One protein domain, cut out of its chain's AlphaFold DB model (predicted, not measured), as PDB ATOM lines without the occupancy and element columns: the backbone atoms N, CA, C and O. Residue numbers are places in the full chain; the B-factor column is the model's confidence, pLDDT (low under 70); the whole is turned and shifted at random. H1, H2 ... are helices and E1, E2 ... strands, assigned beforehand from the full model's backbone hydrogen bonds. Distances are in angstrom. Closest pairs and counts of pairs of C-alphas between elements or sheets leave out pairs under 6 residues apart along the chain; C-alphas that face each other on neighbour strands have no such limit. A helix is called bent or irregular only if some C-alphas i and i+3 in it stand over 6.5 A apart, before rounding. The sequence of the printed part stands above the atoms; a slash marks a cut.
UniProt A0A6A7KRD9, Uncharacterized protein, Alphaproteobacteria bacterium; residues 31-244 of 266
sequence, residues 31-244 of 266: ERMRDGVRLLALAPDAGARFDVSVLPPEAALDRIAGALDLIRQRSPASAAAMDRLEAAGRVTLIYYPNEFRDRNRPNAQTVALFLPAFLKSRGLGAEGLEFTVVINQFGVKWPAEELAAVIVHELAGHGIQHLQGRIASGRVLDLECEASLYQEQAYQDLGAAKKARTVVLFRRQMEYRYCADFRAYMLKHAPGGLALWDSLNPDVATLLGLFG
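What this domain is: This is residues 31 to 244 of the 266 residues of an uncharacterized protein of Alphaproteobacteria bacterium (UniProt A0A6A7KRD9). A twisted sheet of five strands has H1, H2 and H3 over one face, two layers of strands and helices, and H4 packs on H3 on the side away from the sheet. H5 and H8 pack on H4, while H6 and H7 make a small helical hairpin at the end far from the sheet. The printed part has 214 residues with eight named helices and five named strands, in the order E1 E2 H1 H2 E3 E4 E5 H3 H4 H5 H6 H7 H8; the sheet, E1 E2 E3 E5 E4, is mixed, and the class is mixed, helices and strands. It is compact, with a radius of gyration of the C-alphas of 16.9 A and spans of 53 by 36 by 34 A.

How they stand to each other: E1, residues 31 to 34, and E2, residues 37 to 41, form an antiparallel hairpin, with N 32 and O 39 within hydrogen-bond range at 2.9 A. E3, residues 90 to 95, is parallel to E2, with N 95 and O 40 at 2.8 A. E5, residues 130 to 135, is parallel to E3, with N 135 and O 94 at 2.7 A. E4, residues 112 to 114, forms an antiparallel hairpin with E5, with N 113 and O 134 at 2.9 A. H3, residues 144 to 163, is on the sheet over E5 and E4, at a height of 8.3 A. H1, residues 57 to 74, on the same face, lies over E2 and only just not over E3, on which 2 of its C-alphas fall. H1 touches H3 with its residues 63 to 71 alone, about perpendicular at 78 degrees; the closest C-alphas, of Ala 67 and Ala 148, are 4.6 A apart. E2, H1 with H2, residues 76 to 88, and E3 form a strand-helix-strand unit, two parallel neighbour strands with helices between, its crossover left-handed. H4, residues 172 to 189, touches H3 at a steep tilt of 42 degrees, opposite ways, a helical hairpin; the closest C-alphas, of Gly 157 and Ala 179, are 3.8 A apart. H5, residues 197 to 210, touches H4, closest at the C-alphas of Cys 177 and Tyr 210, 4.8 A. H8, residues 236 to 244, touches H4 at a shallow tilt of 16 degrees, closest at the C-alphas of Gln 185 and Val 236, 6.0 A. H6, residues 212 to 221, and H7, residues 223 to 229, form a helical hairpin, closest at the C-alphas of Met 218 and Gly 225, 6.0 A. Every O i to N i+4 pair is within hydrogen-bond range in H1, H2, H3, H4, H6 and H8, against 9 of 10 in H5 and 1 of 3 in H7, where 4 of 4 O i to N i+3 pairs are.

Where its parts are: E1 begins at C-alpha 31 (59.376, 94.717, 95.770), and H8 ends at C-alpha 244 (90.926, 104.876, 79.254). H3 is 26.3 A long, H1 and H4 25.8 A each. H5 is irregular, with C-alphas 207 and 210 7.0 A apart.

The domain as a whole: The C-alphas farthest apart, of Gly 47 and Gly 224, are 55.1 A apart. The printed part has no cut. The links E2 to H1, E3 to E4 and E4 to E5 are long. Residues 101 to 109 have pLDDT under 70; the mean of the printed part is 92.4.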
ATOM      1  N   GLU A  31      58.553  95.132  96.903       95.69
ATOM      2  CA  GLU A  31      59.376  94.717  95.770       95.69
ATOM      3  C   GLU A  31      58.583  94.742  94.461       95.69
ATOM      4  O   GLU A  31      57.414  94.353  94.417       95.69
ATOM      5  N   ARG A  32      59.226  95.199  93.380       96.25
ATOM      6  CA  ARG A  32      58.698  95.164  92.010       96.25
ATOM      7  C   ARG A  32      59.815  94.871  91.014       96.25
ATOM      8  O   ARG A  32      60.978  95.162  91.275       96.25
ATOM      9  N   MET A  33      59.450  94.358  89.844       96.75
ATOM     10  CA  MET A  33      60.355  94.247  88.698       96.75
ATOM     11  C   MET A  33      59.990  95.292  87.645       96.75
ATOM     12  O   MET A  33      58.808  95.496  87.361       96.75
ATOM     13  N   ARG A  34      60.999  95.925  87.047       95.75
ATOM     14  CA  ARG A  34      60.857  96.830  85.902       95.75
ATOM     15  C   ARG A  34      61.964  96.523  84.903       95.75
ATOM     16  O   ARG A  34      63.122  96.763  85.211       95.75
ATOM     17  N   ASP A  35      61.605  95.954  83.754       91.50
ATOM     18  CA  ASP A  35      62.519  95.670  82.637       91.50
ATOM     19  C   ASP A  35      63.829  94.987  83.064       91.50
ATOM     20  O   ASP A  35      64.911  95.466  82.760       91.50
ATOM     21  N   GLY A  36      63.731  93.897  83.836       92.44
ATOM     22  CA  GLY A  36      64.903  93.153  84.330       92.44
ATOM     23  C   GLY A  36      65.557  93.731  85.592       92.44
ATOM     24  O   GLY A  36      66.261  93.009  86.301       92.44
ATOM     25  N   VAL A  37      65.236  94.971  85.968       97.69
ATOM     26  CA  VAL A  37      65.727  95.623  87.187       97.69
ATOM     27  C   VAL A  37      64.796  95.358  88.366       97.69
ATOM     28  O   VAL A  37      63.585  95.590  88.305       97.69
ATOM     29  N   ARG A  38      65.374  94.908  89.483       97.69
ATOM     30  CA  ARG A  38      64.658  94.773  90.754       97.69
ATOM     31  C   ARG A  38      64.553  96.131  91.441       97.69
ATOM     32  O   ARG A  38      65.557  96.805  91.660       97.69
ATOM     33  N   LEU A  39      63.343  96.515  91.817       98.38
ATOM     34  CA  LEU A  39      63.042  97.709  92.595       98.38
ATOM     35  C   LEU A  39      62.623  97.291  93.999       98.38
ATOM     36  O   LEU A  39      61.713  96.478  94.151       98.38
ATOM     37  N   LEU A  40      63.276  97.844  95.016       97.06
ATOM     38  CA  LEU A  40      63.038  97.485  96.412       97.06
ATOM     39  C   LEU A  40      62.848  98.742  97.255       97.06
ATOM     40  O   LEU A  40      63.675  99.642  97.206       97.06
ATOM     41  N   ALA A  41      61.796  98.812  98.059       96.38
ATOM     42  CA  ALA A  41      61.643  99.847  99.070       96.38
ATOM     43  C   ALA A  41      61.758  99.222 100.457       96.38
ATOM     44  O   ALA A  41      61.026  98.297 100.811       96.38
ATOM     45  N   LEU A  42      62.709  99.738 101.228       92.81
ATOM     46  CA  LEU A  42      62.962  99.336 102.602       92.81
ATOM     47  C   LEU A  42      62.313 100.331 103.559       92.81
ATOM     48  O   LEU A  42      62.267 101.534 103.294       92.81
ATOM     49  N   ALA A  43      61.834  99.822 104.688       87.94
ATOM     50  CA  ALA A  43      61.245 100.668 105.703       87.94
ATOM     51  C   ALA A  43      62.298 101.557 106.401       87.94
ATOM     52  O   ALA A  43      63.484 101.208 106.448       87.94
ATOM     53  N   PRO A  44      61.874 102.707 106.958       86.75
ATOM     54  CA  PRO A  44      62.657 103.462 107.929       86.75
ATOM     55  C   PRO A  44      63.154 102.598 109.089       86.75
ATOM     56  O   PRO A  44      62.450 101.692 109.536       86.75
ATOM     57  N   ASP A  45      64.329 102.930 109.623       84.56
ATOM     58  CA  ASP A  45      64.842 102.272 110.821       84.56
ATOM     59  C   ASP A  45      63.947 102.634 112.020       84.56
ATOM     60  O   ASP A  45      63.347 103.715 112.081       84.56
ATOM     61  N   ALA A  46      63.847 101.731 112.997       82.50
ATOM     62  CA  ALA A  46      63.036 101.957 114.188       82.50
ATOM     63  C   ALA A  46      63.470 103.246 114.913       82.50
ATOM     64  O   ALA A  46      64.630 103.407 115.289       82.50
ATOM     65  N   GLY A  47      62.529 104.171 115.118       81.62
ATOM     66  CA  GLY A  47      62.804 105.447 115.785       81.62
ATOM     67  C   GLY A  47      63.550 106.481 114.932       81.62
ATOM     68  O   GLY A  47      63.905 107.537 115.461       81.62
ATOM     69  N   ALA A  48      63.760 106.221 113.635       84.12
ATOM     70  CA  ALA A  48      64.339 107.195 112.722       84.12
ATOM     71  C   ALA A  48      63.505 108.486 112.693       84.12
ATOM     72  O   ALA A  48      62.271 108.468 112.655       84.12
ATOM     73  N   ARG A  49      64.204 109.622 112.711       82.62
ATOM     74  CA  ARG A  49      63.620 110.955 112.561       82.62
ATOM     75  C   ARG A  49      64.114 111.556 111.260       82.62
ATOM     76  O   ARG A  49      65.288 111.429 110.929       82.62
ATOM     77  N   PHE A  50      63.212 112.219 110.553       84.12
ATOM     78  CA  PHE A  50      63.499 112.809 109.255       84.12
ATOM     79  C   PHE A  50      63.176 114.295 109.284       84.12
ATOM     80  O   PHE A  50      62.072 114.685 109.661       84.12
ATOM     81  N   ASP A  51      64.121 115.109 108.822       82.00
ATOM     82  CA  ASP A  51      63.939 116.560 108.682       82.00
ATOM     83  C   ASP A  51      63.073 116.931 107.465       82.00
ATOM     84  O   ASP A  51      62.727 118.091 107.246       82.00
ATOM     85  N   VAL A  52      62.719 115.938 106.647       81.50
ATOM     86  CA  VAL A  52      61.840 116.063 105.485       81.50
ATOM     87  C   VAL A  52      60.825 114.932 105.473       81.50
ATOM     88  O   VAL A  52      61.060 113.864 106.034       81.50
ATOM     89  N   SER A  53      59.707 115.131 104.769       88.44
ATOM     90  CA  SER A  53      58.734 114.055 104.562       88.44
ATOM     91  C   SER A  53      59.385 112.831 103.908       88.44
ATOM     92  O   SER A  53      60.244 112.959 103.039       88.44
ATOM     93  N   VAL A  54      58.970 111.633 104.291       92.00
ATOM     94  CA  VAL A  54      59.361 110.392 103.612       92.00
ATOM     95  C   VAL A  54      58.271 110.069 102.594       92.00
ATOM     96  O   VAL A  54      57.088 110.242 102.892       92.00
ATOM     97  N   LEU A  55      58.648 109.684 101.371       92.69
ATOM     98  CA  LEU A  55      57.651 109.256 100.391       92.69
ATOM     99  C   LEU A  55      57.136 107.862 100.771       92.69
ATOM    100  O   LEU A  55      57.934 107.033 101.212       92.69
ATOM    101  N   PRO A  56      55.841 107.568 100.561       92.94
ATOM    102  CA  PRO A  56      55.354 106.197 100.626       92.94
ATOM    103  C   PRO A  56      56.165 105.281  99.690       92.94
ATOM    104  O   PRO A  56      56.534 105.734  98.597       92.94
ATOM    105  N   PRO A  57      56.434 104.020 100.079       94.69
ATOM    106  CA  PRO A  57      57.206 103.067  99.282       94.69
ATOM    107  C   PRO A  57      56.784 102.994  97.812       94.69
ATOM    108  O   PRO A  57      57.631 103.076  96.928       94.69
ATOM    109  N   GLU A  58      55.484 102.915  97.531       95.81
ATOM    110  CA  GLU A  58      54.938 102.829  96.175       95.81
ATOM    111  C   GLU A  58      55.308 104.061  95.349       95.81
ATOM    112  O   GLU A  58      55.859 103.931  94.260       95.81
ATOM    113  N   ALA A  59      55.078 105.254  95.901       96.69
ATOM    114  CA  ALA A  59      55.381 106.511  95.226       96.69
ATOM    115  C   ALA A  59      56.887 106.676  94.976       96.69
ATOM    116  O   ALA A  59      57.290 107.239  93.959       96.69
ATOM    117  N   ALA A  60      57.728 106.190  95.892       96.88
ATOM    118  CA  ALA A  60      59.173 106.184  95.712       96.88
ATOM    119  C   ALA A  60      59.605 105.231  94.584       96.88
ATOM    120  O   ALA A  60      60.400 105.620  93.727       96.88
ATOM    121  N   LEU A  61      59.051 104.014  94.537       97.94
ATOM    122  CA  LEU A  61      59.347 103.064  93.463       97.94
ATOM    123  C   LEU A  61      58.834 103.546  92.104       97.94
ATOM    124  O   LEU A  61      59.538 103.371  91.115       97.94
ATOM    125  N   ASP A  62      57.679 104.212  92.047       98.19
ATOM    126  CA  ASP A  62      57.153 104.797  90.807       98.19
ATOM    127  C   ASP A  62      58.086 105.893  90.262       98.19
ATOM    128  O   ASP A  62      58.310 105.987  89.055       98.19
ATOM    129  N   ARG A  63      58.697 106.700  91.143       98.31
ATOM    130  CA  ARG A  63      59.699 107.712  90.756       98.31
ATOM    131  C   ARG A  63      60.970 107.076  90.200       98.31
ATOM    132  O   ARG A  63      61.484 107.539  89.186       98.31
ATOM    133  N   ILE A  64      61.461 106.019  90.848       98.50
ATOM    134  CA  ILE A  64      62.641 105.276  90.387       98.50
ATOM    135  C   ILE A  64      62.348 104.593  89.045       98.50
ATOM    136  O   ILE A  64      63.162 104.684  88.130       98.50
ATOM    137  N   ALA A  65      61.176 103.971  88.895       98.50
ATOM    138  CA  ALA A  65      60.740 103.365  87.641       98.50
ATOM    139  C   ALA A  65      60.649 104.403  86.511       98.50
ATOM    140  O   ALA A  65      61.183 104.174  85.432       98.50
ATOM    141  N   GLY A  66      60.072 105.581  86.770       98.19
ATOM    142  CA  GLY A  66      60.032 106.662  85.783       98.19
ATOM    143  C   GLY A  66      61.423 107.167  85.376       98.19
ATOM    144  O   GLY A  66      61.651 107.478  84.209       98.19
ATOM    145  N   ALA A  67      62.380 107.213  86.306       98.31
ATOM    146  CA  ALA A  67      63.765 107.559  85.988       98.31
ATOM    147  C   ALA A  67      64.452 106.478  85.131       98.31
ATOM    148  O   ALA A  67      65.156 106.814  84.179       98.31
ATOM    149  N   LEU A  68      64.211 105.194  85.420       98.38
ATOM    150  CA  LEU A  68      64.666 104.082  84.580       98.38
ATOM    151  C   LEU A  68      64.106 104.180  83.160       98.38
ATOM    152  O   LEU A  68      64.867 104.085  82.197       98.38
ATOM    153  N   ASP A  69      62.806 104.437  83.030       98.19
ATOM    154  CA  ASP A  69      62.146 104.591  81.735       98.19
ATOM    155  C   ASP A  69      62.786 105.716  80.914       98.19
ATOM    156  O   ASP A  69      63.061 105.541  79.726       98.19
ATOM    157  N   LEU A  70      63.085 106.855  81.547       98.12
ATOM    158  CA  LEU A  70      63.774 107.968  80.896       98.12
ATOM    159  C   LEU A  70      65.165 107.572  80.388       98.12
ATOM    160  O   LEU A  70      65.508 107.911  79.254       98.12
ATOM    161  N   ILE A  71      65.952 106.843  81.188       98.44
ATOM    162  CA  ILE A  71      67.279 106.358  80.774       98.44
ATOM    163  C   ILE A  71      67.139 105.460  79.545       98.44
ATOM    164  O   ILE A  71      67.801 105.698  78.534       98.44
ATOM    165  N   ARG A  72      66.244 104.468  79.612       97.88
ATOM    166  CA  ARG A  72      66.013 103.497  78.536       97.88
ATOM    167  C   ARG A  72      65.545 104.160  77.242       97.88
ATOM    168  O   ARG A  72      65.993 103.778  76.166       97.88
ATOM    169  N   GLN A  73      64.680 105.166  77.337       97.81
ATOM    170  CA  GLN A  73      64.109 105.837  76.167       97.81
ATOM    171  C   GLN A  73      65.049 106.863  75.532       97.81
ATOM    172  O   GLN A  73      64.980 107.081  74.324       97.81
ATOM    173  N   ARG A  74      65.878 107.545  76.333       98.38
ATOM    174  CA  ARG A  74      66.554 108.774  75.889       98.38
ATOM    175  C   ARG A  74      68.072 108.731  75.960       98.38
ATOM    176  O   ARG A  74      68.691 109.553  75.299       98.38
ATOM    177  N   SER A  75      68.672 107.789  76.694       98.00
ATOM    178  CA  SER A  75      70.130 107.665  76.833       98.00
ATOM    179  C   SER A  75      70.624 106.277  76.398       98.00
ATOM    180  O   SER A  75      70.892 105.417  77.242       98.00
ATOM    181  N   PRO A  76      70.774 106.025  75.080       97.50
ATOM    182  CA  PRO A  76      71.136 104.705  74.555       97.50
ATOM    183  C   PRO A  76      72.452 104.153  75.114       97.50
ATOM    184  O   PRO A  76      72.551 102.964  75.405       97.50
ATOM    185  N   ALA A  77      73.460 105.009  75.307       96.31
ATOM    186  CA  ALA A  77      74.748 104.589  75.859       96.31
ATOM    187  C   ALA A  77      74.619 104.115  77.318       96.31
ATOM    188  O   ALA A  77      75.192 103.089  77.692       96.31
ATOM    189  N   SER A  78      73.830 104.824  78.131       97.88
ATOM    190  CA  SER A  78      73.553 104.443  79.520       97.88
ATOM    191  C   SER A  78      72.700 103.177  79.591       97.88
ATOM    192  O   SER A  78      72.998 102.279  80.377       97.88
ATOM    193  N   ALA A  79      71.688 103.063  78.726       98.12
ATOM    194  CA  ALA A  79      70.851 101.874  78.614       98.12
ATOM    195  C   ALA A  79      71.679 100.626  78.265       98.12
ATOM    196  O   ALA A  79      71.525  99.600  78.926       98.12
ATOM    197  N   ALA A  80      72.610 100.736  77.313       98.12
ATOM    198  CA  ALA A  80      73.511  99.648  76.937       98.12
ATOM    199  C   ALA A  80      74.488  99.267  78.065       98.12
ATOM    200  O   ALA A  80      74.819  98.093  78.243       98.12
ATOM    201  N   ALA A  81      74.953 100.244  78.853       97.75
ATOM    202  CA  ALA A  81      75.753  99.958  80.041       97.75
ATOM    203  C   ALA A  81      74.944  99.158  81.072       97.75
ATOM    204  O   ALA A  81      75.462  98.185  81.613       97.75
ATOM    205  N   MET A  82      73.675  99.512  81.297       97.81
ATOM    206  CA  MET A  82      72.779  98.763  82.183       97.81
ATOM    207  C   MET A  82      72.523  97.340  81.686       97.81
ATOM    208  O   MET A  82      72.680  96.407  82.466       97.81
ATOM    209  N   ASP A  83      72.256  97.151  80.390       98.12
ATOM    210  CA  ASP A  83      72.071  95.814  79.800       98.12
ATOM    211  C   ASP A  83      73.283  94.916  80.036       98.12
ATOM    212  O   ASP A  83      73.157  93.735  80.357       98.12
ATOM    213  N   ARG A  84      74.486  95.487  79.930       98.19
ATOM    214  CA  ARG A  84      75.721  94.761  80.216       98.19
ATOM    215  C   ARG A  84      75.816  94.320  81.679       98.19
ATOM    216  O   ARG A  84      76.379  93.258  81.945       98.19
ATOM    217  N   LEU A  85      75.322  95.125  82.618       98.06
ATOM    218  CA  LEU A  85      75.297  94.770  84.040       98.06
ATOM    219  C   LEU A  85      74.251  93.684  84.308       98.06
ATOM    220  O   LEU A  85      74.570  92.701  84.967       98.06
ATOM    221  N   GLU A  86      73.055  93.816  83.736       97.25
ATOM    222  CA  GLU A  86      71.975  92.826  83.848       97.25
ATOM    223  C   GLU A  86      72.368  91.466  83.259       97.25
ATOM    224  O   GLU A  86      72.080  90.423  83.842       97.25
ATOM    225  N   ALA A  87      73.106  91.458  82.146       97.19
ATOM    226  CA  ALA A  87      73.641  90.230  81.560       97.19
ATOM    227  C   ALA A  87      74.702  89.546  82.443       97.19
ATOM    228  O   ALA A  87      74.930  88.344  82.317       97.19
ATOM    229  N   ALA A  88      75.377  90.301  83.316       97.25
ATOM    230  CA  ALA A  88      76.443  89.793  84.176       97.25
ATOM    231  C   ALA A  88      75.970  89.429  85.592       97.25
ATOM    232  O   ALA A  88      76.656  88.684  86.293       97.25
ATOM    233  N   GLY A  89      74.839  89.970  86.041       96.25
ATOM    234  CA  GLY A  89      74.365  89.797  87.405       96.25
ATOM    235  C   GLY A  89      73.080  90.563  87.693       96.25
ATOM    236  O   GLY A  89      72.469  91.177  86.824       96.25
ATOM    237  N   ARG A  90      72.652  90.529  88.954       96.62
ATOM    238  CA  ARG A  90      71.389  91.146  89.364       96.62
ATOM    239  C   ARG A  90      71.568  92.645  89.570       96.62
ATOM    240  O   ARG A  90      72.378  93.063  90.395       96.62
ATOM    241  N   VAL A  91      70.756  93.447  88.889       98.06
ATOM    242  CA  VAL A  91      70.655  94.889  89.140       98.06
ATOM    243  C   VAL A  91      69.514  95.156  90.119       98.06
ATOM    244  O   VAL A  91      68.408  94.640  89.958       98.06
ATOM    245  N   THR A  92      69.774  95.941  91.166       98.25
ATOM    246  CA  THR A  92      68.751  96.348  92.138       98.25
ATOM    247  C   THR A  92      68.861  97.830  92.475       98.25
ATOM    248  O   THR A  92      69.919  98.300  92.894       98.25
ATOM    249  N   LEU A  93      67.755  98.562  92.337       98.31
ATOM    250  CA  LEU A  93      67.622  99.932  92.828       98.31
ATOM    251  C   LEU A  93      66.762  99.934  94.090       98.31
ATOM    252  O   LEU A  93      65.645  99.415  94.097       98.31
ATOM    253  N   ILE A  94      67.294 100.513  95.160       97.44
ATOM    254  CA  ILE A  94      66.687 100.474  96.486       97.44
ATOM    255  C   ILE A  94      66.281 101.878  96.900       97.44
ATOM    256  O   ILE A  94      67.132 102.755  96.998       97.44
ATOM    257  N   TYR A  95      65.012 102.076  97.235       96.94
ATOM    258  CA  TYR A  95      64.613 103.190  98.078       96.94
ATOM    259  C   TYR A  95      64.860 102.834  99.547       96.94
ATOM    260  O   TYR A  95      64.229 101.923 100.086       96.94
ATOM    261  N   TYR A  96      65.777 103.546 100.198       94.19
ATOM    262  CA  TYR A  96      66.057 103.399 101.625       94.19
ATOM    263  C   TYR A  96      66.042 104.783 102.281       94.19
ATOM    264  O   TYR A  96      66.987 105.549 102.104       94.19
ATOM    265  N   PRO A  97      64.974 105.141 103.014       89.69
ATOM    266  CA  PRO A  97      64.767 106.507 103.489       89.69
ATOM    267  C   PRO A  97      65.703 106.927 104.624       89.69
ATOM    268  O   PRO A  97      65.699 108.096 104.990       89.69
ATOM    269  N   ASN A  98      66.481 106.007 105.198       85.56
ATOM    270  CA  ASN A  98      67.455 106.330 106.236       85.56
ATOM    271  C   ASN A  98      68.704 106.999 105.653       85.56
ATOM    272  O   ASN A  98      69.035 106.847 104.474       85.56
ATOM    273  N   GLU A  99      69.438 107.721 106.499       75.31
ATOM    274  CA  GLU A  99      70.747 108.229 106.104       75.31
ATOM    275  C   GLU A  99      71.724 107.074 105.872       75.31
ATOM    276  O   GLU A  99      71.979 106.251 106.748       75.31
ATOM    277  N   PHE A 100      72.351 107.074 104.704       74.19
ATOM    278  CA  PHE A 100      73.581 106.341 104.452       74.19
ATOM    279  C   PHE A 100      74.647 107.344 104.033       74.19
ATOM    280  O   PHE A 100      74.373 108.315 103.326       74.19
ATOM    281  N   ARG A 101      75.867 107.142 104.526       67.44
ATOM    282  CA  ARG A 101      76.969 108.076 104.312       67.44
ATOM    283  C   ARG A 101      78.047 107.422 103.479       67.44
ATOM    284  O   ARG A 101      78.493 106.317 103.792       67.44
ATOM    285  N   ASP A 102      78.522 108.158 102.487       65.00
ATOM    286  CA  ASP A 102      79.843 107.906 101.939       65.00
ATOM    287  C   ASP A 102      80.886 108.254 103.015       65.00
ATOM    288  O   ASP A 102      80.976 109.396 103.479       65.00
ATOM    289  N   ARG A 103      81.688 107.261 103.422       60.38
ATOM    290  CA  ARG A 103      82.768 107.435 104.411       60.38
ATOM    291  C   ARG A 103      83.781 108.500 103.977       60.38
ATOM    292  O   ARG A 103      84.419 109.108 104.831       60.38
ATOM    293  N   ASN A 104      83.892 108.759 102.675       56.00
ATOM    294  CA  ASN A 104      84.790 109.760 102.105       56.00
ATOM    295  C   ASN A 104      84.164 111.167 102.025       56.00
ATOM    296  O   ASN A 104      84.840 112.120 101.626       56.00
ATOM    297  N   ARG A 105      82.882 111.327 102.391       59.53
ATOM    298  CA  ARG A 105      82.149 112.606 102.352       59.53
ATOM    299  C   ARG A 105      81.251 112.790 103.590       59.53
ATOM    300  O   ARG A 105      80.036 112.920 103.450       59.53
ATOM    301  N   PRO A 106      81.821 112.894 104.806       54.62
ATOM    302  CA  PRO A 106      81.042 112.939 106.051       54.62
ATOM    303  C   PRO A 106      80.078 114.134 106.165       54.62
ATOM    304  O   PRO A 106      79.123 114.061 106.936       54.62
ATOM    305  N   ASN A 107      80.314 115.200 105.388       49.03
ATOM    306  CA  ASN A 107      79.558 116.458 105.421       49.03
ATOM    307  C   ASN A 107      78.709 116.702 104.159       49.03
ATOM    308  O   ASN A 107      78.155 117.789 104.007       49.03
ATOM    309  N   ALA A 108      78.641 115.747 103.225       60.31
ATOM    310  CA  ALA A 108      77.811 115.879 102.031       60.31
ATOM    311  C   ALA A 108      76.525 115.069 102.193       60.31
ATOM    312  O   ALA A 108      76.559 113.896 102.567       60.31
ATOM    313  N   GLN A 109      75.394 115.684 101.854       67.06
ATOM    314  CA  GLN A 109      74.143 114.956 101.714       67.06
ATOM    315  C   GLN A 109      74.285 113.979 100.544       67.06
ATOM    316  O   GLN A 109      74.376 114.372  99.384       67.06
ATOM    317  N   THR A 110      74.373 112.699 100.878       79.44
ATOM    318  CA  THR A 110      74.484 111.606  99.916       79.44
ATOM    319  C   THR A 110      73.080 111.295  99.415       79.44
ATOM    320  O   THR A 110      72.220 111.039 100.243       79.44
ATOM    321  N   VAL A 111      72.808 111.368  98.109       88.38
ATOM    322  CA  VAL A 111      71.446 111.164  97.559       88.38
ATOM    323  C   VAL A 111      71.229 109.761  97.002       88.38
ATOM    324  O   VAL A 111      70.134 109.210  97.115       88.38
ATOM    325  N   ALA A 112      72.289 109.175  96.457       93.44
ATOM    326  CA  ALA A 112      72.367 107.784  96.062       93.44
ATOM    327  C   ALA A 112      73.805 107.277  96.247       93.44
ATOM    328  O   ALA A 112      74.719 108.096  96.336       93.44
ATOM    329  N   LEU A 113      73.985 105.959  96.354       94.62
ATOM    330  CA  LEU A 113      75.290 105.291  96.310       94.62
ATOM    331  C   LEU A 113      75.186 103.907  95.683       94.62
ATOM    332  O   LEU A 113      74.293 103.126  96.020       94.62
ATOM    333  N   PHE A 114      76.186 103.561  94.886       96.31
ATOM    334  CA  PHE A 114      76.478 102.191  94.509       96.31
ATOM    335  C   PHE A 114      77.092 101.414  95.687       96.31
ATOM    336  O   PHE A 114      78.213 101.682  96.125       96.31
ATOM    337  N   LEU A 115      76.362 100.426  96.210       94.00
ATOM    338  CA  LEU A 115      76.739  99.629  97.381       94.00
ATOM    339  C   LEU A 115      76.538  98.127  97.101       94.00
ATOM    340  O   LEU A 115      75.541  97.547  97.536       94.00
ATOM    341  N   PRO A 116      77.490  97.446  96.436       92.56
ATOM    342  CA  PRO A 116      77.299  96.076  95.940       92.56
ATOM    343  C   PRO A 116      77.130  95.026  97.052       92.56
ATOM    344  O   PRO A 116      76.610  93.948  96.812       92.56
ATOM    345  N   ALA A 117      77.541  95.329  98.289       91.81
ATOM    346  CA  ALA A 117      77.376  94.438  99.442       91.81
ATOM    347  C   ALA A 117      76.145  94.771 100.314       91.81
ATOM    348  O   ALA A 117      75.937  94.138 101.354       91.81
ATOM    349  N   PHE A 118      75.342  95.776  99.941       92.12
ATOM    350  CA  PHE A 118      74.278  96.309 100.798       92.12
ATOM    351  C   PHE A 118      73.204  95.270 101.128       92.12
ATOM    352  O   PHE A 118      72.872  95.098 102.303       92.12
ATOM    353  N   LEU A 119      72.705  94.550 100.120       92.19
ATOM    354  CA  LEU A 119      71.687  93.511 100.293       92.19
ATOM    355  C   LEU A 119      72.247  92.269 100.981       92.19
ATOM    356  O   LEU A 119      71.650  91.779 101.940       92.19
ATOM    357  N   LYS A 120      73.432  91.803 100.562       91.06
ATOM    358  CA  LYS A 120      74.110  90.661 101.190       91.06
ATOM    359  C   LYS A 120      74.324  90.862 102.691       91.06
ATOM    360  O   LYS A 120      74.030  89.962 103.470       91.06
ATOM    361  N   SER A 121      74.757  92.054 103.115       88.69
ATOM    362  CA  SER A 121      74.934  92.376 104.545       88.69
ATOM    363  C   SER A 121      73.635  92.369 105.363       88.69
ATOM    364  O   SER A 121      73.691  92.352 106.588       88.69
ATOM    365  N   ARG A 122      72.475  92.359 104.696       88.69
ATOM    366  CA  ARG A 122      71.132  92.321 105.297       88.69
ATOM    367  C   ARG A 122      70.425  90.978 105.107       88.69
ATOM    368  O   ARG A 122      69.251  90.871 105.433       88.69
ATOM    369  N   GLY A 123      71.102  89.974 104.546       88.25
ATOM    370  CA  GLY A 123      70.483  88.682 104.231       88.25
ATOM    371  C   GLY A 123      69.446  88.741 103.100       88.25
ATOM    372  O   GLY A 123      68.659  87.817 102.954       88.25
ATOM    373  N   LEU A 124      69.442  89.819 102.303       87.38
ATOM    374  CA  LEU A 124      68.514  90.040 101.182       87.38
ATOM    375  C   LEU A 124      69.192  89.918  99.807       87.38
ATOM    376  O   LEU A 124      68.575  90.231  98.785       87.38
ATOM    377  N   GLY A 125      70.478  89.558  99.794       84.69
ATOM    378  CA  GLY A 125      71.291  89.449  98.584       84.69
ATOM    379  C   GLY A 125      71.142  88.096  97.892       84.69
ATOM    380  O   GLY A 125      70.791  87.094  98.513       84.69
ATOM    381  N   ALA A 126      71.430  88.081  96.598       81.31
ATOM    382  CA  ALA A 126      71.513  86.889  95.770       81.31
ATOM    383  C   ALA A 126      72.903  86.237  95.824       81.31
ATOM    384  O   ALA A 126      73.897  86.857  96.213       81.31
ATOM    385  N   GLU A 127      72.988  84.993  95.354       84.00
ATOM    386  CA  GLU A 127      74.264  84.439  94.898       84.00
ATOM    387  C   GLU A 127      74.680  85.091  93.565       84.00
ATOM    388  O   GLU A 127      73.831  85.427  92.737       84.00
ATOM    389  N   GLY A 128      75.987  85.262  93.347       88.12
ATOM    390  CA  GLY A 128      76.542  85.885  92.139       88.12
ATOM    391  C   GLY A 128      76.873  87.375  92.284       88.12
ATOM    392  O   GLY A 128      77.058  87.882  93.391       88.12
ATOM    393  N   LEU A 129      77.026  88.062  91.145       92.88
ATOM    394  CA  LEU A 129      77.305  89.501  91.096       92.88
ATOM    395  C   LEU A 129      76.026  90.311  91.349       92.88
ATOM    396  O   LEU A 129      75.002  90.083  90.701       92.88
ATOM    397  N   GLU A 130      76.116  91.292  92.250       95.12
ATOM    398  CA  GLU A 130      75.047  92.250  92.533       95.12
ATOM    399  C   GLU A 130      75.487  93.681  92.208       95.12
ATOM    400  O   GLU A 130      76.519  94.171  92.671       95.12
ATOM    401  N   PHE A 131      74.644  94.383  91.457       97.69
ATOM    402  CA  PHE A 131      74.784  95.797  91.140       97.69
ATOM    403  C   PHE A 131      73.682  96.557  91.868       97.69
ATOM    404  O   PHE A 131      72.565  96.700  91.372       97.69
ATOM    405  N   THR A 132      73.980  96.986  93.092       97.38
ATOM    406  CA  THR A 132      72.996  97.629  93.966       97.38
ATOM    407  C   THR A 132      73.246  99.122  94.065       97.38
ATOM    408  O   THR A 132      74.323  99.538  94.485       97.38
ATOM    409  N   VAL A 133      72.226  99.919  93.750       97.81
ATOM    410  CA  VAL A 133      72.197 101.354  94.049       97.81
ATOM    411  C   VAL A 133      71.163 101.603  95.131       97.81
ATOM    412  O   VAL A 133      70.026 101.144  95.034       97.81
ATOM    413  N   VAL A 134      71.549 102.348  96.157       96.88
ATOM    414  CA  VAL A 134      70.658 102.777  97.235       96.88
ATOM    415  C   VAL A 134      70.384 104.260  97.060       96.88
ATOM    416  O   VAL A 134      71.320 105.029  96.898       96.88
ATOM    417  N   ILE A 135      69.116 104.652  97.083       96.25
ATOM    418  CA  ILE A 135      68.611 106.012  96.885       96.25
ATOM    419  C   ILE A 135      67.864 106.411  98.152       96.25
ATOM    420  O   ILE A 135      67.011 105.666  98.640       96.25
ATOM    421  N   ASN A 136      68.172 107.589  98.684       92.62
ATOM    422  CA  ASN A 136      67.575 108.041  99.934       92.62
ATOM    423  C   ASN A 136      66.326 108.911  99.745       92.62
ATOM    424  O   ASN A 136      65.855 109.164  98.633       92.62
ATOM    425  N   GLN A 137      65.792 109.401 100.863       91.25
ATOM    426  CA  GLN A 137      64.621 110.274 100.935       91.25
ATOM    427  C   GLN A 137      64.768 111.607 100.191       91.25
ATOM    428  O   GLN A 137      63.753 112.203  99.827       91.25
ATOM    429  N   PHE A 138      65.995 112.080  99.960       90.75
ATOM    430  CA  PHE A 138      66.252 113.302  99.202       90.75
ATOM    431  C   PHE A 138      66.339 113.010  97.705       90.75
ATOM    432  O   PHE A 138      65.652 113.671  96.929       90.75
ATOM    433  N   GLY A 139      67.123 112.001  97.308       91.19
ATOM    434  CA  GLY A 139      67.344 111.660  95.901       91.19
ATOM    435  C   GLY A 139      66.057 111.303  95.161       91.19
ATOM    436  O   GLY A 139      65.801 111.826  94.082       91.19
ATOM    437  N   VAL A 140      65.178 110.502  95.773       94.62
ATOM    438  CA  VAL A 140      63.924 110.060  95.129       94.62
ATOM    439  C   VAL A 140      62.944 111.204  94.810       94.62
ATOM    440  O   VAL A 140      62.012 111.041  94.026       94.62
ATOM    441  N   LYS A 141      63.140 112.375  95.429       93.56
ATOM    442  CA  LYS A 141      62.315 113.574  95.231       93.56
ATOM    443  C   LYS A 141      62.872 114.530  94.181       93.56
ATOM    444  O   LYS A 141      62.231 115.544  93.902       93.56
ATOM    445  N   TRP A 142      64.063 114.263  93.652       92.44
ATOM    446  CA  TRP A 142      64.658 115.097  92.615       92.44
ATOM    447  C   TRP A 142      63.825 115.049  91.323       92.44
ATOM    448  O   TRP A 142      63.042 114.112  91.124       92.44
ATOM    449  N   PRO A 143      63.965 116.054  90.436       94.44
ATOM    450  CA  PRO A 143      63.416 115.980  89.086       94.44
ATOM    451  C   PRO A 143      63.827 114.675  88.398       94.44
ATOM    452  O   PRO A 143      64.922 114.163  88.637       94.44
ATOM    453  N   ALA A 144      62.955 114.134  87.549       95.25
ATOM    454  CA  ALA A 144      63.129 112.792  87.001       95.25
ATOM    455  C   ALA A 144      64.424 112.661  86.182       95.25
ATOM    456  O   ALA A 144      65.126 111.662  86.305       95.25
ATOM    457  N   GLU A 145      64.788 113.697  85.424       95.25
ATOM    458  CA  GLU A 145      66.031 113.767  84.654       95.25
ATOM    459  C   GLU A 145      67.271 113.795  85.559       95.25
ATOM    460  O   GLU A 145      68.300 113.211  85.224       95.25
ATOM    461  N   GLU A 146      67.186 114.448  86.721       94.81
ATOM    462  CA  GLU A 146      68.297 114.499  87.672       94.81
ATOM    463  C   GLU A 146      68.454 113.183  88.434       94.81
ATOM    464  O   GLU A 146      69.577 112.704  88.588       94.81
ATOM    465  N   LEU A 147      67.345 112.571  88.864       96.56
ATOM    466  CA  LEU A 147      67.361 111.239  89.467       96.56
ATOM    467  C   LEU A 147      67.906 110.201  88.479       96.56
ATOM    468  O   LEU A 147      68.754 109.395  88.849       96.56
ATOM    469  N   ALA A 148      67.474 110.254  87.218       98.06
ATOM    470  CA  ALA A 148      67.981 109.396  86.154       98.06
ATOM    471  C   ALA A 148      69.493 109.573  85.946       98.06
ATOM    472  O   ALA A 148      70.225 108.588  85.929       98.06
ATOM    473  N   ALA A 149      69.989 110.811  85.865       97.69
ATOM    474  CA  ALA A 149      71.422 111.066  85.718       97.69
ATOM    475  C   ALA A 149      72.244 110.546  86.915       97.69
ATOM    476  O   ALA A 149      73.314 109.969  86.721       97.69
ATOM    477  N   VAL A 150      71.735 110.684  88.144       96.25
ATOM    478  CA  VAL A 150      72.372 110.116  89.344       96.25
ATOM    479  C   VAL A 150      72.341 108.585  89.321       96.25
ATOM    480  O   VAL A 150      73.349 107.954  89.624       96.25
ATOM    481  N   ILE A 151      71.234 107.960  88.907       98.44
ATOM    482  CA  ILE A 151      71.183 106.502  88.719       98.44
ATOM    483  C   ILE A 151      72.239 106.062  87.701       98.44
ATOM    484  O   ILE A 151      72.901 105.056  87.928       98.44
ATOM    485  N   VAL A 152      72.452 106.813  86.618       98.62
ATOM    486  CA  VAL A 152      73.507 106.515  85.637       98.62
ATOM    487  C   VAL A 152      74.909 106.649  86.245       98.62
ATOM    488  O   VAL A 152      75.738 105.772  86.009       98.62
ATOM    489  N   HIS A 153      75.177 107.676  87.062       98.38
ATOM    490  CA  HIS A 153      76.449 107.804  87.798       98.38
ATOM    491  C   HIS A 153      76.738 106.548  88.623       98.38
ATOM    492  O   HIS A 153      77.779 105.906  88.469       98.38
ATOM    493  N   GLU A 154      75.787 106.175  89.479       98.25
ATOM    494  CA  GLU A 154      75.957 105.064  90.410       98.25
ATOM    495  C   GLU A 154      75.973 103.715  89.684       98.25
ATOM    496  O   GLU A 154      76.827 102.865  89.931       98.25
ATOM    497  N   LEU A 155      75.042 103.493  88.759       97.69
ATOM    498  CA  LEU A 155      74.874 102.196  88.120       97.69
ATOM    499  C   LEU A 155      75.794 102.027  86.911       97.69
ATOM    500  O   LEU A 155      76.605 101.108  86.898       97.69
ATOM    501  N   ALA A 156      75.720 102.893  85.899       97.50
ATOM    502  CA  ALA A 156      76.576 102.753  84.722       97.50
ATOM    503  C   ALA A 156      78.040 103.085  85.050       97.50
ATOM    504  O   ALA A 156      78.934 102.370  84.611       97.50
ATOM    505  N   GLY A 157      78.296 104.111  85.863       98.06
ATOM    506  CA  GLY A 157      79.646 104.460  86.304       98.06
ATOM    507  C   GLY A 157      80.239 103.414  87.247       98.06
ATOM    508  O   GLY A 157      81.097 102.612  86.856       98.06
ATOM    509  N   HIS A 158      79.778 103.398  88.500       98.06
ATOM    510  CA  HIS A 158      80.341 102.498  89.511       98.06
ATOM    511  C   HIS A 158      80.005 101.020  89.272       98.06
ATOM    512  O   HIS A 158      80.843 100.158  89.547       98.06
ATOM    513  N   GLY A 159      78.859 100.689  88.675       98.06
ATOM    514  CA  GLY A 159      78.543  99.306  88.306       98.06
ATOM    515  C   GLY A 159      79.464  98.741  87.220       98.06
ATOM    516  O   GLY A 159      79.949  97.621  87.373       98.06
ATOM    517  N   ILE A 160      79.818  99.500  86.171       97.88
ATOM    518  CA  ILE A 160      80.799  99.030  85.168       97.88
ATOM    519  C   ILE A 160      82.192  98.890  85.788       97.88
ATOM    520  O   ILE A 160      82.921  97.943  85.484       97.88
ATOM    521  N   GLN A 161      82.566  99.792  86.694       97.50
ATOM    522  CA  GLN A 161      83.801  99.661  87.470       97.50
ATOM    523  C   GLN A 161      83.793  98.399  88.334       97.50
ATOM    524  O   GLN A 161      84.815  97.715  88.421       97.50
ATOM    525  N   HIS A 162      82.654  98.074  88.948       97.31
ATOM    526  CA  HIS A 162      82.477  96.866  89.745       97.31
ATOM    527  C   HIS A 162      82.591  95.608  88.886       97.31
ATOM    528  O   HIS A 162      83.378  94.725  89.220       97.31
ATOM    529  N   LEU A 163      81.907  95.577  87.738       97.31
ATOM    530  CA  LEU A 163      81.990  94.491  86.759       97.31
ATOM    531  C   LEU A 163      83.436  94.243  86.298       97.31
ATOM    532  O   LEU A 163      83.840  93.109  86.065       97.31
ATOM    533  N   GLN A 164      84.232  95.304  86.185       95.88
ATOM    534  CA  GLN A 164      85.643  95.234  85.797       95.88
ATOM    535  C   GLN A 164      86.594  94.955  86.977       95.88
ATOM    536  O   GLN A 164      87.810  94.997  86.794       95.88
ATOM    537  N   GLY A 165      86.076  94.727  88.190       95.44
ATOM    538  CA  GLY A 165      86.875  94.460  89.389       95.44
ATOM    539  C   GLY A 165      87.661  95.667  89.916       95.44
ATOM    540  O   GLY A 165      88.615  95.495  90.668       95.44
ATOM    541  N   ARG A 166      87.295  96.897  89.529       94.44
ATOM    542  CA  ARG A 166      88.087  98.111  89.807       94.44
ATOM    543  C   ARG A 166      87.683  98.879  91.054       94.44
ATOM    544  O   ARG A 166      88.489  99.664  91.538       94.44
ATOM    545  N   ILE A 167      86.478  98.671  91.583       90.25
ATOM    546  CA  ILE A 167      85.977  99.437  92.740       90.25
ATOM    547  C   ILE A 167      86.897  99.314  93.966       90.25
ATOM    548  O   ILE A 167      87.086 100.289  94.683       90.25
ATOM    549  N   ALA A 168      87.514  98.149  94.194       87.06
ATOM    550  CA  ALA A 168      88.357  97.918  95.371       87.06
ATOM    551  C   ALA A 168      89.786  98.478  95.245       87.06
ATOM    552  O   ALA A 168      90.425  98.766  96.254       87.06
ATOM    553  N   SER A 169      90.313  98.595  94.024       88.38
ATOM    554  CA  SER A 169      91.724  98.922  93.773       88.38
ATOM    555  C   SER A 169      91.933 100.267  93.077       88.38
ATOM    556  O   SER A 169      93.064 100.756  93.010       88.38
ATOM    557  N   GLY A 170      90.870 100.840  92.514       88.56
ATOM    558  CA  GLY A 170      90.889 102.124  91.835       88.56
ATOM    559  C   GLY A 170      91.059 103.276  92.816       88.56
ATOM    560  O   GLY A 170      90.575 103.246  93.946       88.56
ATOM    561  N   ARG A 171      91.740 104.330  92.372       92.88
ATOM    562  CA  ARG A 171      91.794 105.579  93.126       92.88
ATOM    563  C   ARG A 171      90.409 106.220  93.103       92.88
ATOM    564  O   ARG A 171      89.838 106.380  92.029       92.88
ATOM    565  N   VAL A 172      89.906 106.635  94.265       92.25
ATOM    566  CA  VAL A 172      88.552 107.207  94.404       92.25
ATOM    567  C   VAL A 172      88.305 108.339  93.404       92.25
ATOM    568  O   VAL A 172      87.287 108.330  92.729       92.25
ATOM    569  N   LEU A 173      89.253 109.268  93.235       94.25
ATOM    570  CA  LEU A 173      89.099 110.381  92.286       94.25
ATOM    571  C   LEU A 173      88.911 109.911  90.835       94.25
ATOM    572  O   LEU A 173      88.091 110.477  90.120       94.25
ATOM    573  N   ASP A 174      89.598 108.843  90.422       95.75
ATOM    574  CA  ASP A 174      89.465 108.293  89.069       95.75
ATOM    575  C   ASP A 174      88.124 107.572  88.890       95.75
ATOM    576  O   ASP A 174      87.480 107.708  87.852       95.75
ATOM    577  N   LEU A 175      87.682 106.834  89.913       96.62
ATOM    578  CA  LEU A 175      86.380 106.165  89.902       96.62
ATOM    579  C   LEU A 175      85.241 107.191  89.806       96.62
ATOM    580  O   LEU A 175      84.355 107.054  88.965       96.62
ATOM    581  N   GLU A 176      85.303 108.251  90.607       96.69
ATOM    582  CA  GLU A 176      84.328 109.343  90.570       96.69
ATOM    583  C   GLU A 176      84.381 110.125  89.258       96.69
ATOM    584  O   GLU A 176      83.335 110.518  88.749       96.69
ATOM    585  N   CYS A 177      85.567 110.348  88.683       98.00
ATOM    586  CA  CYS A 177      85.680 111.060  87.414       98.00
ATOM    587  C   CYS A 177      85.002 110.301  86.269       98.00
ATOM    588  O   CYS A 177      84.218 110.882  85.522       98.00
ATOM    589  N   GLU A 178      85.267 109.000  86.149       98.12
ATOM    590  CA  GLU A 178      84.648 108.159  85.122       98.12
ATOM    591  C   GLU A 178      83.133 108.068  85.310       98.12
ATOM    592  O   GLU A 178      82.391 108.241  84.348       98.12
ATOM    593  N   ALA A 179      82.664 107.859  86.544       98.25
ATOM    594  CA  ALA A 179      81.234 107.852  86.848       98.25
ATOM    595  C   ALA A 179      80.577 109.207  86.529       98.25
ATOM    596  O   ALA A 179      79.513 109.252  85.910       98.25
ATOM    597  N   SER A 180      81.272 110.313  86.810       98.00
ATOM    598  CA  SER A 180      80.801 111.650  86.449       98.00
ATOM    599  C   SER A 180      80.743 111.859  84.931       98.00
ATOM    600  O   SER A 180      79.870 112.570  84.452       98.00
ATOM    601  N   LEU A 181      81.631 111.251  84.136       98.19
ATOM    602  CA  LEU A 181      81.510 111.302  82.674       98.19
ATOM    603  C   LEU A 181      80.202 110.640  82.218       98.19
ATOM    604  O   LEU A 181      79.459 111.244  81.448       98.19
ATOM    605  N   TYR A 182      79.850 109.470  82.762       98.44
ATOM    606  CA  TYR A 182      78.547 108.845  82.496       98.44
ATOM    607  C   TYR A 182      77.368 109.744  82.907       98.44
ATOM    608  O   TYR A 182      76.406 109.875  82.150       98.44
ATOM    609  N   GLN A 183      77.452 110.416  84.059       98.25
ATOM    610  CA  GLN A 183      76.426 111.371  84.488       98.25
ATOM    611  C   GLN A 183      76.305 112.579  83.544       98.25
ATOM    612  O   GLN A 183      75.193 113.017  83.249       98.25
ATOM    613  N   GLU A 184      77.423 113.112  83.040       97.94
ATOM    614  CA  GLU A 184      77.422 114.209  82.065       97.94
ATOM    615  C   GLU A 184      76.736 113.791  80.757       97.94
ATOM    616  O   GLU A 184      75.911 114.552  80.247       97.94
ATOM    617  N   GLN A 185      76.995 112.574  80.258       98.12
ATOM    618  CA  GLN A 185      76.283 112.038  79.090       98.12
ATOM    619  C   GLN A 185      74.780 111.950  79.362       98.12
ATOM    620  O   GLN A 185      73.983 112.434  78.562       98.12
ATOM    621  N   ALA A 186      74.380 111.405  80.516       98.06
ATOM    622  CA  ALA A 186      72.969 111.318  80.879       98.06
ATOM    623  C   ALA A 186      72.307 112.700  80.954       98.06
ATOM    624  O   ALA A 186      71.208 112.882  80.439       98.06
ATOM    625  N   TYR A 187      72.970 113.710  81.524       97.56
ATOM    626  CA  TYR A 187      72.428 115.069  81.526       97.56
ATOM    627  C   TYR A 187      72.221 115.633  80.116       97.56
ATOM    628  O   TYR A 187      71.239 116.345  79.898       97.56
ATOM    629  N   GLN A 188      73.119 115.343  79.171       97.25
ATOM    630  CA  GLN A 188      72.957 115.757  77.774       97.25
ATOM    631  C   GLN A 188      71.768 115.048  77.116       97.25
ATOM    632  O   GLN A 188      70.868 115.713  76.602       97.25
ATOM    633  N   ASP A 189      71.721 113.722  77.211       98.12
ATOM    634  CA  ASP A 189      70.692 112.867  76.606       98.12
ATOM    635  C   ASP A 189      69.279 113.190  77.125       98.12
ATOM    636  O   ASP A 189      68.290 113.263  76.385       98.12
ATOM    637  N   LEU A 190      69.180 113.447  78.430       97.12
ATOM    638  CA  LEU A 190      67.929 113.761  79.112       97.12
ATOM    639  C   LEU A 190      67.513 115.228  78.947       97.12
ATOM    640  O   LEU A 190      66.411 115.604  79.355       97.12
ATOM    641  N   GLY A 191      68.322 116.053  78.274       94.62
ATOM    642  CA  GLY A 191      68.016 117.463  78.033       94.62
ATOM    643  C   GLY A 191      67.971 118.281  79.323       94.62
ATOM    644  O   GLY A 191      67.183 119.221  79.431       94.62
ATOM    645  N   ALA A 192      68.786 117.916  80.315       91.88
ATOM    646  CA  ALA A 192      68.829 118.624  81.581       91.88
ATOM    647  C   ALA A 192      69.256 120.081  81.368       91.88
ATOM    648  O   ALA A 192      70.177 120.393  80.605       91.88
ATOM    649  N   ALA A 193      68.598 121.000  82.075       91.25
ATOM    650  CA  ALA A 193      68.907 122.416  81.965       91.25
ATOM    651  C   ALA A 193      70.333 122.684  82.475       91.25
ATOM    652  O   ALA A 193      70.584 122.680  83.676       91.25
ATOM    653  N   LYS A 194      71.272 122.999  81.572       89.69
ATOM    654  CA  LYS A 194      72.692 123.238  81.912       89.69
ATOM    655  C   LYS A 194      72.924 124.369  82.922       89.69
ATOM    656  O   LYS A 194      73.965 124.422  83.567       89.69
ATOM    657  N   LYS A 195      71.952 125.277  83.067       92.25
ATOM    658  CA  LYS A 195      71.968 126.378  84.043       92.25
ATOM    659  C   LYS A 195      71.315 126.019  85.384       92.25
ATOM    660  O   LYS A 195      71.342 126.844  86.295       92.25
ATOM    661  N   ALA A 196      70.723 124.832  85.521       90.38
ATOM    662  CA  ALA A 196      70.210 124.362  86.799       90.38
ATOM    663  C   ALA A 196      71.354 124.308  87.816       90.38
ATOM    664  O   ALA A 196      72.468 123.876  87.511       90.38
ATOM    665  N   ARG A 197      71.084 124.765  89.042       90.62
ATOM    666  CA  ARG A 197      72.104 124.869  90.095       90.62
ATOM    667  C   ARG A 197      72.791 123.526  90.357       90.62
ATOM    668  O   ARG A 197      73.999 123.502  90.563       90.62
ATOM    669  N   THR A 198      72.031 122.438  90.343       88.75
ATOM    670  CA  THR A 198      72.492 121.051  90.503       88.75
ATOM    671  C   THR A 198      73.511 120.676  89.428       88.75
ATOM    672  O   THR A 198      74.634 120.309  89.768       88.75
ATOM    673  N   VAL A 199      73.180 120.892  88.153       91.81
ATOM    674  CA  VAL A 199      74.064 120.623  87.004       91.81
ATOM    675  C   VAL A 199      75.325 121.495  87.043       91.81
ATOM    676  O   VAL A 199      76.430 120.997  86.844       91.81
ATOM    677  N   VAL A 200      75.203 122.782  87.386       93.56
ATOM    678  CA  VAL A 200      76.361 123.685  87.530       93.56
ATOM    679  C   VAL A 200      77.290 123.232  88.660       93.56
ATOM    680  O   VAL A 200      78.511 123.208  88.494       93.56
ATOM    681  N   LEU A 201      76.739 122.874  89.824       92.00
ATOM    682  CA  LEU A 201      77.534 122.396  90.957       92.00
ATOM    683  C   LEU A 201      78.215 121.064  90.643       92.00
ATOM    684  O   LEU A 201      79.386 120.897  90.981       92.00
ATOM    685  N   PHE A 202      77.516 120.155  89.969       93.75
ATOM    686  CA  PHE A 202      78.079 118.910  89.460       93.75
ATOM    687  C   PHE A 202      79.261 119.177  88.515       93.75
ATOM    688  O   PHE A 202      80.369 118.694  88.753       93.75
ATOM    689  N   ARG A 203      79.079 120.048  87.517       94.81
ATOM    690  CA  ARG A 203      80.121 120.389  86.540       94.81
ATOM    691  C   ARG A 203      81.350 121.018  87.203       94.81
ATOM    692  O   ARG A 203      82.479 120.680  86.862       94.81
ATOM    693  N   ARG A 204      81.161 121.841  88.241       94.62
ATOM    694  CA  ARG A 204      82.271 122.348  89.073       94.62
ATOM    695  C   ARG A 204      82.997 121.242  89.844       94.62
ATOM    696  O   ARG A 204      84.215 121.316  89.986       94.62
ATOM    697  N   GLN A 205      82.289 120.236  90.361       92.56
ATOM    698  CA  GLN A 205      82.932 119.107  91.044       92.56
ATOM    699  C   GLN A 205      83.768 118.264  90.077       92.56
ATOM    700  O   GLN A 205      84.886 117.881  90.425       92.56
ATOM    701  N   MET A 206      83.280 118.033  88.857       94.12
ATOM    702  CA  MET A 206      84.084 117.398  87.813       94.12
ATOM    703  C   MET A 206      85.347 118.211  87.515       94.12
ATOM    704  O   MET A 206      86.445 117.668  87.580       94.12
ATOM    705  N   GLU A 207      85.190 119.512  87.253       92.75
ATOM    706  CA  GLU A 207      86.264 120.441  86.870       92.75
ATOM    707  C   GLU A 207      87.406 120.488  87.890       92.75
ATOM    708  O   GLU A 207      88.579 120.376  87.536       92.75
ATOM    709  N   TYR A 208      87.056 120.667  89.165       92.12
ATOM    710  CA  TYR A 208      88.012 121.076  90.193       92.12
ATOM    711  C   TYR A 208      88.336 119.991  91.216       92.12
ATOM    712  O   TYR A 208      89.241 120.183  92.024       92.12
ATOM    713  N   ARG A 209      87.596 118.875  91.228       91.56
ATOM    714  CA  ARG A 209      87.789 117.811  92.219       91.56
ATOM    715  C   ARG A 209      88.033 116.454  91.582       91.56
ATOM    716  O   ARG A 209      89.125 115.921  91.736       91.56
ATOM    717  N   TYR A 210      87.035 115.874  90.921       94.00
ATOM    718  CA  TYR A 210      87.128 114.469  90.512       94.00
ATOM    719  C   TYR A 210      88.021 114.286  89.287       94.00
ATOM    720  O   TYR A 210      88.865 113.398  89.277       94.00
ATOM    721  N   CYS A 211      87.911 115.166  88.291       96.75
ATOM    722  CA  CYS A 211      88.612 115.009  87.017       96.75
ATOM    723  C   CYS A 211      89.813 115.943  86.832       96.75
ATOM    724  O   CYS A 211      90.316 116.061  85.716       96.75
ATOM    725  N   ALA A 212      90.293 116.594  87.895       95.75
ATOM    726  CA  ALA A 212      91.397 117.551  87.801       95.75
ATOM    727  C   ALA A 212      92.667 116.915  87.197       95.75
ATOM    728  O   ALA A 212      93.253 117.465  86.264       95.75
ATOM    729  N   ASP A 213      93.044 115.717  87.656       95.88
ATOM    730  CA  ASP A 213      94.232 115.015  87.151       95.88
ATOM    731  C   ASP A 213      94.043 114.491  85.726       95.88
ATOM    732  O   ASP A 213      94.968 114.537  84.918       95.88
ATOM    733  N   PHE A 214      92.835 114.030  85.390       97.12
ATOM    734  CA  PHE A 214      92.508 113.633  84.023       97.12
ATOM    735  C   PHE A 214      92.603 114.828  83.063       97.12
ATOM    736  O   PHE A 214      93.188 114.723  81.987       97.12
ATOM    737  N   ARG A 215      92.109 115.999  83.474       95.56
ATOM    738  CA  ARG A 215      92.235 117.239  82.702       95.56
ATOM    739  C   ARG A 215      93.699 117.657  82.538       95.56
ATOM    740  O   ARG A 215      94.105 118.024  81.437       95.56
ATOM    741  N   ALA A 216      94.508 117.538  83.592       94.44
ATOM    742  CA  ALA A 216      95.952 117.773  83.524       94.44
ATOM    743  C   ALA A 216      96.662 116.789  82.572       94.44
ATOM    744  O   ALA A 216      97.555 117.184  81.821       94.44
ATOM    745  N   TYR A 217      96.235 115.525  82.548       95.25
ATOM    746  CA  TYR A 217      96.713 114.544  81.576       95.25
ATOM    747  C   TYR A 217      96.350 114.945  80.140       95.25
ATOM    748  O   TYR A 217      97.233 114.968  79.281       95.25
ATOM    749  N   MET A 218      95.092 115.318  79.873       95.12
ATOM    750  CA  MET A 218      94.659 115.753  78.538       95.12
ATOM    751  C   MET A 218      95.443 116.974  78.053       95.12
ATOM    752  O   MET A 218      95.917 116.973  76.922       95.12
ATOM    753  N   LEU A 219      95.679 117.963  78.922       92.94
ATOM    754  CA  LEU A 219      96.506 119.135  78.611       92.94
ATOM    755  C   LEU A 219      97.888 118.766  78.050       92.94
ATOM    756  O   LEU A 219      98.397 119.447  77.164       92.94
ATOM    757  N   LYS A 220      98.492 117.686  78.557       93.44
ATOM    758  CA  LYS A 220      99.839 117.252  78.169       93.44
ATOM    759  C   LYS A 220      99.851 116.269  76.998       93.44
ATOM    760  O   LYS A 220     100.772 116.305  76.188       93.44
ATOM    761  N   HIS A 221      98.879 115.363  76.939       92.81
ATOM    762  CA  HIS A 221      98.930 114.184  76.067       92.81
ATOM    763  C   HIS A 221      97.895 114.201  74.938       92.81
ATOM    764  O   HIS A 221      98.076 113.507  73.942       92.81
ATOM    765  N   ALA A 222      96.833 114.993  75.072       90.12
ATOM    766  CA  ALA A 222      95.753 115.097  74.100       90.12
ATOM    767  C   ALA A 222      95.181 116.527  74.106       90.12
ATOM    768  O   ALA A 222      94.037 116.720  74.517       90.12
ATOM    769  N   PRO A 223      95.945 117.548  73.671       82.94
ATOM    770  CA  PRO A 223      95.535 118.951  73.800       82.94
ATOM    771  C   PRO A 223      94.214 119.265  73.077       82.94
ATOM    772  O   PRO A 223      93.433 120.079  73.560       82.94
ATOM    773  N   GLY A 224      93.903 118.560  71.980       82.44
ATOM    774  CA  GLY A 224      92.590 118.643  71.324       82.44
ATOM    775  C   GLY A 224      91.425 118.132  72.187       82.44
ATOM    776  O   GLY A 224      90.299 118.595  72.034       82.44
ATOM    777  N   GLY A 225      91.689 117.239  73.144       83.25
ATOM    778  CA  GLY A 225      90.705 116.744  74.108       83.25
ATOM    779  C   GLY A 225      90.238 117.804  75.107       83.25
ATOM    780  O   GLY A 225      89.124 117.709  75.616       83.25
ATOM    781  N   LEU A 226      91.029 118.858  75.344       88.12
ATOM    782  CA  LEU A 226      90.591 119.960  76.203       88.12
ATOM    783  C   LEU A 226      89.483 120.791  75.544       88.12
ATOM    784  O   LEU A 226      88.538 121.184  76.215       88.12
ATOM    785  N   ALA A 227      89.545 120.987  74.225       89.62
ATOM    786  CA  ALA A 227      88.470 121.662  73.500       89.62
ATOM    787  C   ALA A 227      87.147 120.879  73.584       89.62
ATOM    788  O   ALA A 227      86.081 121.484  73.676       89.62
ATOM    789  N   LEU A 228      87.214 119.540  73.605       91.19
ATOM    790  CA  LEU A 228      86.041 118.701  73.863       91.19
ATOM    791  C   LEU A 228      85.513 118.924  75.281       91.19
ATOM    792  O   LEU A 228      84.318 119.127  75.448       91.19
ATOM    793  N   TRP A 229      86.401 118.916  76.280       93.44
ATOM    794  CA  TRP A 229      86.066 119.124  77.691       93.44
ATOM    795  C   TRP A 229      85.388 120.472  77.967       93.44
ATOM    796  O   TRP A 229      84.432 120.521  78.735       93.44
ATOM    797  N   ASP A 230      85.870 121.544  77.335       91.94
ATOM    798  CA  ASP A 230      85.380 122.911  77.544       91.94
ATOM    799  C   ASP A 230      84.078 123.214  76.758       91.94
ATOM    800  O   ASP A 230      83.506 124.300  76.886       91.94
ATOM    801  N   SER A 231      83.576 122.266  75.955       93.25
ATOM    802  CA  SER A 231      82.281 122.379  75.269       93.25
ATOM    803  C   SER A 231      81.110 122.380  76.259       93.25
ATOM    804  O   SER A 231      81.140 121.709  77.288       93.25
ATOM    805  N   LEU A 232      80.016 123.074  75.919       90.50
ATOM    806  CA  LEU A 232      78.769 123.033  76.698       90.50
ATOM    807  C   LEU A 232      78.156 121.620  76.748       90.50
ATOM    808  O   LEU A 232      77.545 121.242  77.747       90.50
ATOM    809  N   ASN A 233      78.309 120.875  75.653       94.25
ATOM    810  CA  ASN A 233      77.929 119.473  75.519       94.25
ATOM    811  C   ASN A 233      79.171 118.728  75.013       94.25
ATOM    812  O   ASN A 233      79.377 118.651  73.797       94.25
ATOM    813  N   PRO A 234      80.077 118.309  75.912       95.00
ATOM    814  CA  PRO A 234      81.267 117.571  75.514       95.00
ATOM    815  C   PRO A 234      80.894 116.239  74.861       95.00
ATOM    816  O   PRO A 234      79.964 115.575  75.315       95.00
ATOM    817  N   ASP A 235      81.667 115.813  73.859       96.44
ATOM    818  CA  ASP A 235      81.618 114.438  73.350       96.44
ATOM    819  C   ASP A 235      82.162 113.482  74.423       96.44
ATOM    820  O   ASP A 235      83.369 113.240  74.539       96.44
ATOM    821  N   VAL A 236      81.254 112.970  75.254       96.75
ATOM    822  CA  VAL A 236      81.612 112.122  76.392       96.75
ATOM    823  C   VAL A 236      82.161 110.775  75.936       96.75
ATOM    824  O   VAL A 236      83.048 110.242  76.600       96.75
ATOM    825  N   ALA A 237      81.702 110.226  74.808       96.00
ATOM    826  CA  ALA A 237      82.220 108.960  74.296       96.00
ATOM    827  C   ALA A 237      83.721 109.072  73.992       96.00
ATOM    828  O   ALA A 237      84.515 108.230  74.429       96.00
ATOM    829  N   THR A 238      84.130 110.163  73.339       96.50
ATOM    830  CA  THR A 238      85.548 110.453  73.107       96.50
ATOM    831  C   THR A 238      86.301 110.704  74.419       96.50
ATOM    832  O   THR A 238      87.398 110.170  74.610       96.50
ATOM    833  N   LEU A 239      85.716 111.445  75.369       97.06
ATOM    834  CA  LEU A 239      86.337 111.672  76.682       97.06
ATOM    835  C   LEU A 239      86.532 110.377  77.486       97.06
ATOM    836  O   LEU A 239      87.576 110.217  78.113       97.06
ATOM    837  N   LEU A 240      85.584 109.438  77.451       97.00
ATOM    838  CA  LEU A 240      85.718 108.119  78.082       97.00
ATOM    839  C   LEU A 240      86.841 107.296  77.432       97.00
ATOM    840  O   LEU A 240      87.584 106.608  78.137       97.00
ATOM    841  N   GLY A 241      87.022 107.409  76.111       96.44
ATOM    842  CA  GLY A 241      88.167 106.834  75.401       96.44
ATOM    843  C   GLY A 241      89.505 107.373  75.922       96.44
ATOM    844  O   GLY A 241      90.362 106.594  76.354       96.44
ATOM    845  N   LEU A 242      89.637 108.702  75.983       97.06
ATOM    846  CA  LEU A 242      90.820 109.388  76.525       97.06
ATOM    847  C   LEU A 242      91.052 109.073  78.010       97.06
ATOM    848  O   LEU A 242      92.191 108.944  78.460       97.06
ATOM    849  N   PHE A 243      89.978 108.914  78.784       97.31
ATOM    850  CA  PHE A 243      90.061 108.501  80.181       97.31
ATOM    851  C   PHE A 243      90.630 107.080  80.317       97.31
ATOM    852  O   PHE A 243      91.409 106.791  81.228       97.31
ATOM    853  N   GLY A 244      90.308 106.194  79.370       96.69
ATOM    854  CA  GLY A 244      90.926 104.876  79.254       96.69
ATOM    855  C   GLY A 244      92.445 104.942  79.043       96.69
ATOM    856  O   GLY A 244      93.177 104.188  79.689       96.69
TER     857      GLY A 244